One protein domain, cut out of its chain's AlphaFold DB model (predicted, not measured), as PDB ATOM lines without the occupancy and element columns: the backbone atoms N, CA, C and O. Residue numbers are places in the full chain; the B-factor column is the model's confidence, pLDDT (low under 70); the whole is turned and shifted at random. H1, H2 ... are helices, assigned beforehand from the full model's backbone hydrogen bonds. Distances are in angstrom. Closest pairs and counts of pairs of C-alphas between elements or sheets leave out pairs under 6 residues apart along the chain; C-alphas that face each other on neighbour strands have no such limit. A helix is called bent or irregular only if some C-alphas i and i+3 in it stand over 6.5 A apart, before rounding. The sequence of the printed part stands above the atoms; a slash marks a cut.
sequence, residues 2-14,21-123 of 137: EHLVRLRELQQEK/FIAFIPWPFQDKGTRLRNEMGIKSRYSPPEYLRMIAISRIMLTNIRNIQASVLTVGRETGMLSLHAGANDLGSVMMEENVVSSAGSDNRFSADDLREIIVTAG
ATOM      1  N   GLU A   2     123.426 173.975 181.072       97.81
ATOM      2  CA  GLU A   2     123.672 173.956 179.617       97.81
ATOM      3  C   GLU A   2     124.344 172.666 179.117       97.81
ATOM      4  O   GLU A   2     123.880 172.063 178.157       97.81
ATOM      5  N   HIS A   3     125.367 172.177 179.824       97.69
ATOM      6  CA  HIS A   3     126.020 170.909 179.488       97.69
ATOM      7  C   HIS A   3     125.044 169.718 179.424       97.69
ATOM      8  O   HIS A   3     125.095 168.935 178.484       97.69
ATOM      9  N   LEU A   4     124.116 169.603 180.382       98.38
ATOM     10  CA  LEU A   4     123.118 168.526 180.396       98.38
ATOM     11  C   LEU A   4     122.118 168.663 179.241       98.38
ATOM     12  O   LEU A   4     121.700 167.659 178.676       98.38
ATOM     13  N   VAL A   5     121.753 169.898 178.882       98.50
ATOM     14  CA  VAL A   5     120.879 170.172 177.731       98.50
ATOM     15  C   VAL A   5     121.548 169.699 176.444       98.50
ATOM     16  O   VAL A   5     120.965 168.884 175.738       98.50
ATOM     17  N   ARG A   6     122.805 170.101 176.215       98.44
ATOM     18  CA  ARG A   6     123.570 169.690 175.031       98.44
ATOM     19  C   ARG A   6     123.755 168.174 174.947       98.44
ATOM     20  O   ARG A   6     123.633 167.608 173.870       98.44
ATOM     21  N   LEU A   7     124.017 167.504 176.075       98.25
ATOM     22  CA  LEU A   7     124.106 166.039 176.111       98.25
ATOM     23  C   LEU A   7     122.782 165.376 175.722       98.25
ATOM     24  O   LEU A   7     122.782 164.428 174.942       98.25
ATOM     25  N   ARG A   8     121.657 165.876 176.246       98.06
ATOM     26  CA  ARG A   8     120.329 165.359 175.906       98.06
ATOM     27  C   ARG A   8     120.009 165.566 174.429       98.06
ATOM     28  O   ARG A   8     119.526 164.626 173.811       98.06
ATOM     29  N   GLU A   9     120.252 166.757 173.892       98.06
ATOM     30  CA  GLU A   9     120.011 167.090 172.480       98.06
ATOM     31  C   GLU A   9     120.860 166.209 171.562       98.06
ATOM     32  O   GLU A   9     120.322 165.520 170.701       98.06
ATOM     33  N   LEU A  10     122.160 166.095 171.840       97.50
ATOM     34  CA  LEU A  10     123.043 165.215 171.078       97.50
ATOM     35  C   LEU A  10     122.600 163.746 171.148       97.50
ATOM     36  O   LEU A  10     122.655 163.022 170.159       97.50
ATOM     37  N   GLN A  11     122.118 163.295 172.308       97.69
ATOM     38  CA  GLN A  11     121.568 161.950 172.455       97.69
ATOM     39  C   GLN A  11     120.258 161.752 171.671       97.69
ATOM     40  O   GLN A  11     119.963 160.624 171.282       97.69
ATOM     41  N   GLN A  12     119.467 162.805 171.423       97.06
ATOM     42  CA  GLN A  12     118.263 162.733 170.575       97.06
ATOM     43  C   GLN A  12     118.615 162.542 169.096       97.06
ATOM     44  O   GLN A  12     117.867 161.880 168.385       97.06
ATOM     45  N   GLU A  13     119.757 163.063 168.647       96.56
ATOM     46  CA  GLU A  13     120.252 162.903 167.271       96.56
ATOM     47  C   GLU A  13     120.867 161.515 167.001       96.56
ATOM     48  O   GLU A  13     121.248 161.196 165.872       96.56
ATOM     49  N   LYS A  14     120.973 160.663 168.028       93.94
ATOM     50  CA  LYS A  14     121.542 159.318 167.919       93.94
ATOM     51  C   LYS A  14     120.756 158.466 166.910       93.94
ATOM     52  O   LYS A  14     119.567 158.220 167.091       93.94
ATOM     53  N   PHE A  21     125.154 157.698 174.252       96.75
ATOM     54  CA  PHE A  21     125.520 157.732 175.663       96.75
ATOM     55  C   PHE A  21     124.751 156.664 176.443       96.75
ATOM     56  O   PHE A  21     123.537 156.753 176.632       96.75
ATOM     57  N   ILE A  22     125.477 155.665 176.938       95.00
ATOM     58  CA  ILE A  22     124.915 154.612 177.792       95.00
ATOM     59  C   ILE A  22     124.893 155.003 179.270       95.00
ATOM     60  O   ILE A  22     124.129 154.421 180.034       95.00
ATOM     61  N   ALA A  23     125.710 155.978 179.676       96.94
ATOM     62  CA  ALA A  23     125.792 156.455 181.046       96.94
ATOM     63  C   ALA A  23     126.251 157.912 181.121       96.94
ATOM     64  O   ALA A  23     126.993 158.388 180.260       96.94
ATOM     65  N   PHE A  24     125.852 158.595 182.187       97.88
ATOM     66  CA  PHE A  24     126.387 159.887 182.591       97.88
ATOM     67  C   PHE A  24     126.947 159.785 184.009       97.88
ATOM     68  O   PHE A  24     126.293 159.249 184.904       97.88
ATOM     69  N   ILE A  25     128.151 160.321 184.217       96.50
ATOM     70  CA  ILE A  25     128.823 160.297 185.518       96.50
ATOM     71  C   ILE A  25     129.191 161.739 185.903       96.50
ATOM     72  O   ILE A  25     130.110 162.305 185.307       96.50
ATOM     73  N   PRO A  26     128.514 162.370 186.879       94.44
ATOM     74  CA  PRO A  26     128.948 163.650 187.418       94.44
ATOM     75  C   PRO A  26     130.111 163.432 188.385       94.44
ATOM     76  O   PRO A  26     129.993 162.700 189.371       94.44
ATOM     77  N   TRP A  27     131.236 164.084 188.103       91.00
ATOM     78  CA  TRP A  27     132.430 164.032 188.943       91.00
ATOM     79  C   TRP A  27     132.606 165.364 189.667       91.00
ATOM     80  O   TRP A  27     132.622 166.410 189.009       91.00
ATOM     81  N   PRO A  28     132.773 165.365 190.999       91.12
ATOM     82  CA  PRO A  28     133.313 166.536 191.665       91.12
ATOM     83  C   PRO A  28     134.757 166.743 191.197       91.12
ATOM     84  O   PRO A  28     135.531 165.790 191.075       91.12
ATOM     85  N   PHE A  29     135.133 167.999 190.957       90.81
ATOM     86  CA  PHE A  29     136.507 168.348 190.600       90.81
ATOM     87  C   PHE A  29     137.474 167.857 191.690       90.81
ATOM     88  O   PHE A  29     137.247 168.115 192.869       90.81
ATOM     89  N   GLN A  30     138.538 167.147 191.319       89.50
ATOM     90  CA  GLN A  30     139.618 166.768 192.234       89.50
ATOM     91  C   GLN A  30     140.806 167.687 191.957       89.50
ATOM     92  O   GLN A  30     141.336 167.703 190.848       89.50
ATOM     93  N   ASP A  31     141.175 168.516 192.933       90.69
ATOM     94  CA  ASP A  31     142.106 169.626 192.727       90.69
ATOM     95  C   ASP A  31     143.554 169.303 193.126       90.69
ATOM     96  O   ASP A  31     144.479 169.974 192.654       90.69
ATOM     97  N   LYS A  32     143.783 168.304 193.992       87.31
ATOM     98  CA  LYS A  32     145.132 167.957 194.465       87.31
ATOM     99  C   LYS A  32     145.990 167.501 193.280       87.31
ATOM    100  O   LYS A  32     145.509 166.828 192.378       87.31
ATOM    101  N   GLY A  33     147.256 167.914 193.257       85.94
ATOM    102  CA  GLY A  33     148.187 167.551 192.182       85.94
ATOM    103  C   GLY A  33     147.939 168.238 190.829       85.94
ATOM    104  O   GLY A  33     148.692 168.002 189.890       85.94
ATOM    105  N   THR A  34     146.935 169.115 190.705       89.06
ATOM    106  CA  THR A  34     146.636 169.807 189.439       89.06
ATOM    107  C   THR A  34     147.380 171.139 189.303       89.06
ATOM    108  O   THR A  34     147.597 171.861 190.280       89.06
ATOM    109  N   ARG A  35     147.695 171.531 188.059       93.50
ATOM    110  CA  ARG A  35     148.209 172.880 187.745       93.50
ATOM    111  C   ARG A  35     147.230 173.980 188.157       93.50
ATOM    112  O   ARG A  35     147.652 175.006 188.674       93.50
ATOM    113  N   LEU A  36     145.924 173.738 188.005       93.94
ATOM    114  CA  LEU A  36     144.869 174.673 188.418       93.94
ATOM    115  C   LEU A  36     144.976 175.031 189.905       93.94
ATOM    116  O   LEU A  36     144.843 176.195 190.280       93.94
ATOM    117  N   ARG A  37     145.283 174.052 190.758       93.38
ATOM    118  CA  ARG A  37     145.531 174.315 192.173       93.38
ATOM    119  C   ARG A  37     146.886 174.970 192.416       93.38
ATOM    120  O   ARG A  37     146.950 175.948 193.156       93.38
ATOM    121  N   ASN A  38     147.949 174.425 191.830       92.81
ATOM    122  CA  ASN A  38     149.321 174.818 192.161       92.81
ATOM    123  C   ASN A  38     149.704 176.202 191.614       92.81
ATOM    124  O   ASN A  38     150.400 176.949 192.291       92.81
ATOM    125  N   GLU A  39     149.243 176.546 190.412       96.50
ATOM    126  CA  GLU A  39     149.595 177.794 189.724       96.50
ATOM    127  C   GLU A  39     148.510 178.864 189.886       96.50
ATOM    128  O   GLU A  39     148.822 180.049 189.957       96.50
ATOM    129  N   MET A  40     147.234 178.465 189.959       95.81
ATOM    130  CA  MET A  40     146.101 179.404 189.946       95.81
ATOM    131  C   MET A  40     145.323 179.449 191.267       95.81
ATOM    132  O   MET A  40     144.361 180.204 191.387       95.81
ATOM    133  N   GLY A  41     145.698 178.639 192.264       93.88
ATOM    134  CA  GLY A  41     145.029 178.603 193.566       93.88
ATOM    135  C   GLY A  41     143.577 178.110 193.521       93.88
ATOM    136  O   GLY A  41     142.848 178.279 194.502       93.88
ATOM    137  N   ILE A  42     143.142 177.503 192.410       94.31
ATOM    138  CA  ILE A  42     141.782 176.981 192.250       94.31
ATOM    139  C   ILE A  42     141.636 175.747 193.132       94.31
ATOM    140  O   ILE A  42     142.388 174.781 193.003       94.31
ATOM    141  N   LYS A  43     140.648 175.780 194.027       91.56
ATOM    142  CA  LYS A  43     140.362 174.682 194.948       91.56
ATOM    143  C   LYS A  43     139.018 174.058 194.644       91.56
ATOM    144  O   LYS A  43     138.054 174.776 194.373       91.56
ATOM    145  N   SER A  44     138.953 172.738 194.757       88.19
ATOM    146  CA  SER A  44     137.673 172.048 194.701       88.19
ATOM    147  C   SER A  44     136.832 172.426 195.911       88.19
ATOM    148  O   SER A  44     137.310 172.441 197.048       88.19
ATOM    149  N   ARG A  45     135.574 172.766 195.652       86.50
ATOM    150  CA  ARG A  45     134.565 173.014 196.674       86.50
ATOM    151  C   ARG A  45     133.300 172.309 196.233       86.50
ATOM    152  O   ARG A  45     132.658 172.732 195.277       86.50
ATOM    153  N   TYR A  46     132.987 171.222 196.915       90.38
ATOM    154  CA  TYR A  46     131.689 170.582 196.831       90.38
ATOM    155  C   TYR A  46     131.327 170.043 198.212       90.38
ATOM    156  O   TYR A  46     132.200 169.753 199.033       90.38
ATOM    157  N   SER A  47     130.035 169.910 198.456       94.50
ATOM    158  CA  SER A  47     129.474 169.251 199.627       94.50
ATOM    159  C   SER A  47     128.626 168.046 199.205       94.50
ATOM    160  O   SER A  47     128.106 168.027 198.081       94.50
ATOM    161  N   PRO A  48     128.427 167.046 200.083       96.06
ATOM    162  CA  PRO A  48     127.548 165.918 199.783       96.06
ATOM    163  C   PRO A  48     126.140 166.338 199.311       96.06
ATOM    164  O   PRO A  48     125.697 165.824 198.285       96.06
ATOM    165  N   PRO A  49     125.453 167.327 199.926       97.62
ATOM    166  CA  PRO A  49     124.150 167.780 199.430       97.62
ATOM    167  C   PRO A  49     124.188 168.381 198.017       97.62
ATOM    168  O   PRO A  49     123.247 168.200 197.246       97.62
ATOM    169  N   GLU A  50     125.256 169.095 197.647       96.44
ATOM    170  CA  GLU A  50     125.416 169.625 196.285       96.44
ATOM    171  C   GLU A  50     125.628 168.508 195.264       96.44
ATOM    172  O   GLU A  50     125.070 168.570 194.167       96.44
ATOM    173  N   TYR A  51     126.381 167.471 195.634       97.19
ATOM    174  CA  TYR A  51     126.571 166.296 194.791       97.19
ATOM    175  C   TYR A  51     125.263 165.526 194.579       97.19
ATOM    176  O   TYR A  51     124.890 165.247 193.441       97.19
ATOM    177  N   LEU A  52     124.518 165.257 195.655       98.19
ATOM    178  CA  LEU A  52     123.210 164.599 195.579       98.19
ATOM    179  C   LEU A  52     122.226 165.404 194.724       98.19
ATOM    180  O   LEU A  52     121.513 164.840 193.895       98.19
ATOM    181  N   ARG A  53     122.239 166.739 194.849       97.88
ATOM    182  CA  ARG A  53     121.455 167.625 193.980       97.88
ATOM    183  C   ARG A  53     121.872 167.495 192.516       97.88
ATOM    184  O   ARG A  53     121.003 167.487 191.649       97.88
ATOM    185  N   MET A  54     123.170 167.388 192.227       97.62
ATOM    186  CA  MET A  54     123.658 167.177 190.862       97.62
ATOM    187  C   MET A  54     123.161 165.846 190.288       97.62
ATOM    188  O   MET A  54     122.652 165.838 189.172       97.62
ATOM    189  N   ILE A  55     123.227 164.750 191.055       98.50
ATOM    190  CA  ILE A  55     122.680 163.441 190.658       98.50
ATOM    191  C   ILE A  55     121.182 163.549 190.337       98.50
ATOM    192  O   ILE A  55     120.757 163.144 189.253       98.50
ATOM    193  N   ALA A  56     120.398 164.161 191.230       98.62
ATOM    194  CA  ALA A  56     118.957 164.325 191.047       98.62
ATOM    195  C   ALA A  56     118.611 165.174 189.815       98.62
ATOM    196  O   ALA A  56     117.767 164.790 189.005       98.62
ATOM    197  N   ILE A  57     119.303 166.301 189.619       98.44
ATOM    198  CA  ILE A  57     119.125 167.146 188.431       98.44
ATOM    199  C   ILE A  57     119.486 166.367 187.163       98.44
ATOM    200  O   ILE A  57     118.748 166.446 186.184       98.44
ATOM    201  N   SER A  58     120.578 165.601 187.164       98.50
ATOM    202  CA  SER A  58     120.963 164.765 186.025       98.50
ATOM    203  C   SER A  58     119.899 163.724 185.696       98.50
ATOM    204  O   SER A  58     119.540 163.603 184.529       98.50
ATOM    205  N   ARG A  59     119.335 163.037 186.699       98.44
ATOM    206  CA  ARG A  59     118.234 162.081 186.502       98.44
ATOM    207  C   ARG A  59     116.995 162.739 185.887       98.44
ATOM    208  O   ARG A  59     116.397 162.164 184.985       98.44
ATOM    209  N   ILE A  60     116.622 163.931 186.352       98.38
ATOM    210  CA  ILE A  60     115.449 164.663 185.846       98.38
ATOM    211  C   ILE A  60     115.691 165.188 184.425       98.38
ATOM    212  O   ILE A  60     114.814 165.114 183.568       98.38
ATOM    213  N   MET A  61     116.876 165.741 184.163       98.31
ATOM    214  CA  MET A  61     117.181 166.424 182.905       98.31
ATOM    215  C   MET A  61     117.513 165.460 181.769       98.31
ATOM    216  O   MET A  61     117.096 165.713 180.638       98.31
ATOM    217  N   LEU A  62     118.272 164.393 182.042       98.38
ATOM    218  CA  LEU A  62     118.796 163.460 181.041       98.38
ATOM    219  C   LEU A  62     117.835 162.289 180.802       98.38
ATOM    220  O   LEU A  62     118.177 161.125 180.990       98.38
ATOM    221  N   THR A  63     116.620 162.597 180.356       97.00
ATOM    222  CA  THR A  63     115.540 161.613 180.157       97.00
ATOM    223  C   THR A  63     115.858 160.507 179.141       97.00
ATOM    224  O   THR A  63     115.197 159.474 179.141       97.00
ATOM    225  N   ASN A  64     116.869 160.700 178.289       96.75
ATOM    226  CA  ASN A  64     117.310 159.767 177.250       96.75
ATOM    227  C   ASN A  64     118.721 159.185 177.480       96.75
ATOM    228  O   ASN A  64     119.253 158.509 176.596       96.75
ATOM    229  N   ILE A  65     119.317 159.407 178.657       97.62
ATOM    230  CA  ILE A  65     120.529 158.713 179.117       97.62
ATOM    231  C   ILE A  65     120.138 157.894 180.343       97.62
ATOM    232  O   ILE A  65     119.930 158.422 181.433       97.62
ATOM    233  N   ARG A  66     119.997 156.580 180.149       95.50
ATOM    234  CA  ARG A  66     119.382 155.691 181.144       95.50
ATOM    235  C   ARG A  66     120.175 155.619 182.445       95.50
ATOM    236  O   ARG A  66     119.572 155.672 183.519       95.50
ATOM    237  N   ASN A  67     121.494 155.482 182.354       97.94
ATOM    238  CA  ASN A  67     122.315 155.194 183.522       97.94
ATOM    239  C   ASN A  67     122.967 156.459 184.073       97.94
ATOM    240  O   ASN A  67     123.670 157.172 183.357       97.94
ATOM    241  N   ILE A  68     122.745 156.718 185.356       98.38
ATOM    242  CA  ILE A  68     123.431 157.769 186.103       98.38
ATOM    243  C   ILE A  68     124.316 157.070 187.124       98.38
ATOM    244  O   ILE A  68     123.812 156.397 188.025       98.38
ATOM    245  N   GLN A  69     125.625 157.222 186.961       97.94
ATOM    246  CA  GLN A  69     126.605 156.609 187.845       97.94
ATOM    247  C   GLN A  69     127.030 157.609 188.922       97.94
ATOM    248  O   GLN A  69     127.439 158.728 188.612       97.94
ATOM    249  N   ALA A  70     126.981 157.199 190.186       96.69
ATOM    250  CA  ALA A  70     127.610 157.916 191.284       96.69
ATOM    251  C   ALA A  70     129.081 157.492 191.395       96.69
ATOM    252  O   ALA A  70     129.408 156.307 191.402       96.69
ATOM    253  N   SER A  71     129.988 158.462 191.491       89.81
ATOM    254  CA  SER A  71     131.422 158.198 191.620       89.81
ATOM    255  C   SER A  71     131.790 158.011 193.091       89.81
ATOM    256  O   SER A  71     132.345 158.915 193.720       89.81
ATOM    257  N   VAL A  72     131.474 156.840 193.654       91.38
ATOM    258  CA  VAL A  72     131.737 156.506 195.070       91.38
ATOM    259  C   VAL A  72     133.211 156.691 195.449       91.38
ATOM    260  O   VAL A  72     133.527 157.095 196.564       91.38
ATOM    261  N   LEU A  73     134.114 156.515 194.484       87.38
ATOM    262  CA  LEU A  73     135.551 156.726 194.642       87.38
ATOM    263  C   LEU A  73     135.893 158.186 194.933       87.38
ATOM    264  O   LEU A  73     136.859 158.453 195.629       87.38
ATOM    265  N   THR A  74     135.090 159.146 194.479       88.69
ATOM    266  CA  THR A  74     135.316 160.575 194.760       88.69
ATOM    267  C   THR A  74     134.519 161.094 195.952       88.69
ATOM    268  O   THR A  74     135.011 161.967 196.664       88.69
ATOM    269  N   VAL A  75     133.309 160.571 196.179       91.94
ATOM    270  CA  VAL A  75     132.370 161.106 197.186       91.94
ATOM    271  C   VAL A  75     132.271 160.270 198.462       91.94
ATOM    272  O   VAL A  75     131.623 160.689 199.423       91.94
ATOM    273  N   GLY A  76     132.911 159.101 198.476       92.25
ATOM    274  CA  GLY A  76     132.912 158.163 199.590       92.25
ATOM    275  C   GLY A  76     131.620 157.355 199.724       92.25
ATOM    276  O   GLY A  76     130.627 157.565 199.021       92.25
ATOM    277  N   ARG A  77     131.654 156.417 200.677       94.69
ATOM    278  CA  ARG A  77     130.601 155.423 200.930       94.69
ATOM    279  C   ARG A  77     129.236 156.049 201.214       94.69
ATOM    280  O   ARG A  77     128.265 155.714 200.544       94.69
ATOM    281  N   GLU A  78     129.163 156.963 202.180       95.56
ATOM    282  CA  GLU A  78     127.897 157.554 202.638       95.56
ATOM    283  C   GLU A  78     127.188 158.330 201.524       95.56
ATOM    284  O   GLU A  78     126.018 158.084 201.230       95.56
ATOM    285  N   THR A  79     127.912 159.223 200.842       96.75
ATOM    286  CA  THR A  79     127.353 159.999 199.729       96.75
ATOM    287  C   THR A  79     126.981 159.099 198.551       96.75
ATOM    288  O   THR A  79     125.940 159.308 197.930       96.75
ATOM    289  N   GLY A  80     127.796 158.083 198.240       96.00
ATOM    290  CA  GLY A  80     127.488 157.103 197.196       96.00
ATOM    291  C   GLY A  80     126.190 156.345 197.479       96.00
ATOM    292  O   GLY A  80     125.330 156.259 196.608       96.00
ATOM    293  N   MET A  81     126.001 155.899 198.722       97.12
ATOM    294  CA  MET A  81     124.784 155.229 199.187       97.12
ATOM    295  C   MET A  81     123.541 156.116 199.016       97.12
ATOM    296  O   MET A  81     122.553 155.708 198.409       97.12
ATOM    297  N   LEU A  82     123.611 157.368 199.482       98.12
ATOM    298  CA  LEU A  82     122.521 158.339 199.342       98.12
ATOM    299  C   LEU A  82     122.240 158.708 197.878       98.12
ATOM    300  O   LEU A  82     121.113 159.061 197.535       98.12
ATOM    301  N   SER A  83     123.240 158.607 196.998       98.38
ATOM    302  CA  SER A  83     123.073 158.921 195.576       98.38
ATOM    303  C   SER A  83     122.115 157.959 194.872       98.38
ATOM    304  O   SER A  83     121.459 158.373 193.916       98.38
ATOM    305  N   LEU A  84     121.974 156.717 195.358       98.38
ATOM    306  CA  LEU A  84     120.994 155.754 194.836       98.38
ATOM    307  C   LEU A  84     119.559 156.276 195.003       98.38
ATOM    308  O   LEU A  84     118.772 156.278 194.059       98.38
ATOM    309  N   HIS A  85     119.257 156.854 196.168       98.38
ATOM    310  CA  HIS A  85     117.971 157.510 196.440       98.38
ATOM    311  C   HIS A  85     117.791 158.830 195.680       98.38
ATOM    312  O   HIS A  85     116.666 159.262 195.441       98.38
ATOM    313  N   ALA A  86     118.886 159.469 195.259       98.31
ATOM    314  CA  ALA A  86     118.854 160.685 194.448       98.31
ATOM    315  C   ALA A  86     118.667 160.416 192.941       98.31
ATOM    316  O   ALA A  86     118.532 161.363 192.168       98.31
ATOM    317  N   GLY A  87     118.655 159.152 192.503       98.06
ATOM    318  CA  GLY A  87     118.422 158.765 191.109       98.06
ATOM    319  C   GLY A  87     119.629 158.163 190.387       98.06
ATOM    320  O   GLY A  87     119.514 157.869 189.191       98.06
ATOM    321  N   ALA A  88     120.762 157.960 191.066       98.44
ATOM    322  CA  ALA A  88     121.816 157.095 190.543       98.44
ATOM    323  C   ALA A  88     121.337 155.638 190.529       98.44
ATOM    324  O   ALA A  88     120.594 155.211 191.405       98.44
ATOM    325  N   ASN A  89     121.771 154.868 189.538       97.88
ATOM    326  CA  ASN A  89     121.480 153.434 189.445       97.88
ATOM    327  C   ASN A  89     122.748 152.598 189.227       97.88
ATOM    328  O   ASN A  89     122.676 151.446 188.814       97.88
ATOM    329  N   ASP A  90     123.906 153.209 189.459       97.31
ATOM    330  CA  ASP A  90     125.216 152.605 189.285       97.31
ATOM    331  C   ASP A  90     126.212 153.277 190.238       97.31
ATOM    332  O   ASP A  90     126.243 154.504 190.335       97.31
ATOM    333  N   LEU A  91     127.017 152.488 190.950       95.50
ATOM    334  CA  LEU A  91     128.081 152.984 191.838       95.50
ATOM    335  C   LEU A  91     129.476 152.885 191.200       95.50
ATOM    336  O   LEU A  91     130.478 153.206 191.837       95.50
ATOM    337  N   GLY A  92     129.540 152.475 189.932       89.50
ATOM    338  CA  GLY A  92     130.771 152.291 189.183       89.50
ATOM    339  C   GLY A  92     131.330 150.878 189.298       89.50
ATOM    340  O   GLY A  92     130.725 149.967 189.856       89.50
ATOM    341  N   SER A  93     132.500 150.684 188.696       81.56
ATOM    342  CA  SER A  93     133.212 149.406 188.703       81.56
ATOM    343  C   SER A  93     134.354 149.416 189.711       81.56
ATOM    344  O   SER A  93     134.917 150.465 190.019       81.56
ATOM    345  N   VAL A  94     134.732 148.223 190.164       77.81
ATOM    346  CA  VAL A  94     135.959 148.012 190.934       77.81
ATOM    347  C   VAL A  94     137.147 148.355 190.044       77.81
ATOM    348  O   VAL A  94     137.337 147.739 188.992       77.81
ATOM    349  N   MET A  95     137.945 149.340 190.445       68.81
ATOM    350  CA  MET A  95     139.175 149.664 189.734       68.81
ATOM    351  C   MET A  95     140.277 148.692 190.168       68.81
ATOM    352  O   MET A  95     140.645 148.647 191.339       68.81
ATOM    353  N   MET A  96     140.799 147.899 189.226       56.97
ATOM    354  CA  MET A  96     141.911 146.970 189.493       56.97
ATOM    355  C   MET A  96     143.254 147.701 189.658       56.97
ATOM    356  O   MET A  96     144.083 147.285 190.462       56.97
ATOM    357  N   GLU A  97     143.442 148.823 188.956       53.75
ATOM    358  CA  GLU A  97     144.581 149.735 189.113       53.75
ATOM    359  C   GLU A  97     144.086 151.186 189.131       53.75
ATOM    360  O   GLU A  97     143.810 151.782 188.090       53.75
ATOM    361  N   GLU A  98     143.970 151.780 190.318       54.41
ATOM    362  CA  GLU A  98     143.498 153.160 190.466       54.41
ATOM    363  C   GLU A  98     144.634 154.121 190.813       54.41
ATOM    364  O   GLU A  98     144.811 154.552 191.956       54.41
ATOM    365  N   ASN A  99     145.420 154.471 189.796       55.38
ATOM    366  CA  ASN A  99     146.546 155.401 189.933       55.38
ATOM    367  C   ASN A  99     146.132 156.875 189.752       55.38
ATOM    368  O   ASN A  99     146.832 157.775 190.207       55.38
ATOM    369  N   VAL A 100     144.996 157.145 189.096       58.38
ATOM    370  CA  VAL A 100     144.608 158.511 188.694       58.38
ATOM    371  C   VAL A 100     143.870 159.251 189.810       58.38
ATOM    372  O   VAL A 100     144.295 160.338 190.197       58.38
ATOM    373  N   VAL A 101     142.801 158.682 190.376       56.16
ATOM    374  CA  VAL A 101     142.007 159.372 191.415       56.16
ATOM    375  C   VAL A 101     142.784 159.476 192.737       56.16
ATOM    376  O   VAL A 101     142.699 160.498 193.419       56.16
ATOM    377  N   SER A 102     143.635 158.489 193.032       59.75
ATOM    378  CA  SER A 102     144.587 158.528 194.150       59.75
ATOM    379  C   SER A 102     145.636 159.630 193.983       59.75
ATOM    380  O   SER A 102     145.842 160.423 194.903       59.75
ATOM    381  N   SER A 103     146.220 159.787 192.787       59.97
ATOM    382  CA  SER A 103     147.137 160.905 192.497       59.97
ATOM    383  C   SER A 103     146.465 162.284 192.602       59.97
ATOM    384  O   SER A 103     147.117 163.267 192.957       59.97
ATOM    385  N   ALA A 104     145.150 162.343 192.362       54.00
ATOM    386  CA  ALA A 104     144.322 163.539 192.503       54.00
ATOM    387  C   ALA A 104     143.727 163.717 193.917       54.00
ATOM    388  O   ALA A 104     143.008 164.687 194.174       54.00
ATOM    389  N   GLY A 105     144.070 162.831 194.861       56.94
ATOM    390  CA  GLY A 105     143.833 163.022 196.286       56.94
ATOM    391  C   GLY A 105     142.582 162.383 196.878       56.94
ATOM    392  O   GLY A 105     142.210 162.818 197.976       56.94
ATOM    393  N   SER A 106     141.958 161.419 196.192       64.75
ATOM    394  CA  SER A 106     140.956 160.540 196.800       64.75
ATOM    395  C   SER A 106     141.559 159.202 197.218       64.75
ATOM    396  O   SER A 106     142.154 158.506 196.399       64.75
ATOM    397  N   ASP A 107     141.340 158.818 198.472       68.88
ATOM    398  CA  ASP A 107     141.874 157.579 199.049       68.88
ATOM    399  C   ASP A 107     140.829 156.453 199.117       68.88
ATOM    400  O   ASP A 107     141.119 155.356 199.598       68.88
ATOM    401  N   ASN A 108     139.602 156.705 198.648       77.88
ATOM    402  CA  ASN A 108     138.544 155.705 198.688       77.88
ATOM    403  C   ASN A 108     138.870 154.546 197.743       77.88
ATOM    404  O   ASN A 108     139.080 154.750 196.549       77.88
ATOM    405  N   ARG A 109     138.845 153.324 198.272       81.25
ATOM    406  CA  ARG A 109     138.981 152.084 197.509       81.25
ATOM    407  C   ARG A 109     137.849 151.156 197.908       81.25
ATOM    408  O   ARG A 109     137.604 150.980 199.097       81.25
ATOM    409  N   PHE A 110     137.182 150.578 196.917       86.38
ATOM    410  CA  PHE A 110     136.069 149.661 197.133       86.38
ATOM    411  C   PHE A 110     136.281 148.397 196.309       86.38
ATOM    412  O   PHE A 110     136.502 148.460 195.099       86.38
ATOM    413  N   SER A 111     136.210 147.253 196.977       90.38
ATOM    414  CA  SER A 111     136.094 145.944 196.348       90.38
ATOM    415  C   SER A 111     134.677 145.718 195.808       90.38
ATOM    416  O   SER A 111     133.758 146.507 196.041       90.38
ATOM    417  N   ALA A 112     134.479 144.613 195.084       90.69
ATOM    418  CA  ALA A 112     133.148 144.239 194.606       90.69
ATOM    419  C   ALA A 112     132.182 143.988 195.773       90.69
ATOM    420  O   ALA A 112     131.013 144.361 195.688       90.69
ATOM    421  N   ASP A 113     132.676 143.389 196.857       92.69
ATOM    422  CA  ASP A 113     131.876 143.102 198.045       92.69
ATOM    423  C   ASP A 113     131.498 144.382 198.785       92.69
ATOM    424  O   ASP A 113     130.335 144.528 199.159       92.69
ATOM    425  N   ASP A 114     132.409 145.358 198.876       93.81
ATOM    426  CA  ASP A 114     132.086 146.665 199.456       93.81
ATOM    427  C   ASP A 114     130.962 147.355 198.673       93.81
ATOM    428  O   ASP A 114     130.020 147.880 199.262       93.81
ATOM    429  N   LEU A 115     131.017 147.340 197.334       94.38
ATOM    430  CA  LEU A 115     129.966 147.941 196.507       94.38
ATOM    431  C   LEU A 115     128.621 147.228 196.688       94.38
ATOM    432  O   LEU A 115     127.597 147.899 196.819       94.38
ATOM    433  N   ARG A 116     128.608 145.889 196.734       95.38
ATOM    434  CA  ARG A 116     127.385 145.115 197.009       95.38
ATOM    435  C   ARG A 116     126.803 145.476 198.368       95.38
ATOM    436  O   ARG A 116     125.606 145.729 198.469       95.38
ATOM    437  N   GLU A 117     127.647 145.541 199.391       96.25
ATOM    438  CA  GLU A 117     127.242 145.885 200.749       96.25
ATOM    439  C   GLU A 117     126.634 147.292 200.810       96.25
ATOM    440  O   GLU A 117     125.592 147.480 201.433       96.25
ATOM    441  N   ILE A 118     127.224 148.270 200.114       96.06
ATOM    442  CA  ILE A 118     126.681 149.633 200.020       96.06
ATOM    443  C   ILE A 118     125.281 149.624 199.404       96.06
ATOM    444  O   ILE A 118     124.381 150.273 199.937       96.06
ATOM    445  N   ILE A 119     125.085 148.892 198.305       97.50
ATOM    446  CA  ILE A 119     123.794 148.826 197.605       97.50
ATOM    447  C   ILE A 119     122.726 148.170 198.491       97.50
ATOM    448  O   ILE A 119     121.638 148.726 198.647       97.50
ATOM    449  N   VAL A 120     123.052 147.044 199.134       98.19
ATOM    450  CA  VAL A 120     122.134 146.349 200.053       98.19
ATOM    451  C   VAL A 120     121.804 147.223 201.262       98.19
ATOM    452  O   VAL A 120     120.638 147.362 201.622       98.19
ATOM    453  N   THR A 121     122.808 147.871 201.860       97.88
ATOM    454  CA  THR A 121     122.618 148.776 203.007       97.88
ATOM    455  C   THR A 121     121.731 149.968 202.644       97.88
ATOM    456  O   THR A 121     120.938 150.421 203.466       97.88
ATOM    457  N   ALA A 122     121.806 150.451 201.400       97.50
ATOM    458  CA  ALA A 122     120.924 151.495 200.884       97.50
ATOM    459  C   ALA A 122     119.465 151.041 200.687       97.50
ATOM    460  O   ALA A 122     118.611 151.895 200.443       97.50
ATOM    461  N   GLY A 123     119.178 149.737 200.759       98.19
ATOM    462  CA  GLY A 123     117.859 149.155 200.503       98.19
ATOM    463  C   GLY A 123     117.594 148.794 199.037       98.19
ATOM    464  O   GLY A 123     116.433 148.702 198.647       98.19
TER     465      GLY A 123
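This is residues 2 to 14 and 21 to 123 of the 137 residues of the protein "Dehypoxanthine futalosine cyclase" of Bacteroidales bacterium (UniProt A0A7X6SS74). What is the shape? H1, H3, H4 and H6 make a curved row of helices, each touching the next, and H2 lies farthest out, touching no helix. What is it built of? The printed part has 116 residues, six named helices, H1 to H6, and no named strand: all helix. It is compact, radius of gyration of the C-alphas 15.0 A, spanning 39 by 37 by 27 A.

Where are the helices? H1 is residues 2 to 12, from C-alpha 2 at (123.672, 173.956, 179.617); H2 35 to 40; H3 48 to 61, 19.8 A long; H4 72 to 85; H5 100 to 103; H6 112 to 121, to C-alpha 121 at (122.618, 148.776, 203.007). Is any irregular? H4: C-alphas 74 and 77 are 9.3 A apart.

What touches H3? H1 touches residues 58 to 61 alone, closest C-alphas Leu 4 and Met 61, 6.8 A; H4 touches it at a steep tilt of 59 degrees, closest C-alphas Leu 52 and Ser 83, 5.7 A. And beyond? H6 touches H4, closest C-alphas Met 81 and Ile 118, 6.0 A. Are the backbones within hydrogen-bond range? Every O i to N i+4 pair is in H1, H2, H3 and H6, 5 of 10 in H4; H5 is too short.

Is it cut? Residues 15 to 20 are not printed, C-alphas 14 and 21 being 8.8 A apart. Where is confidence low? Residues 95 to 107 are under 70; H4 to H5 is a long link.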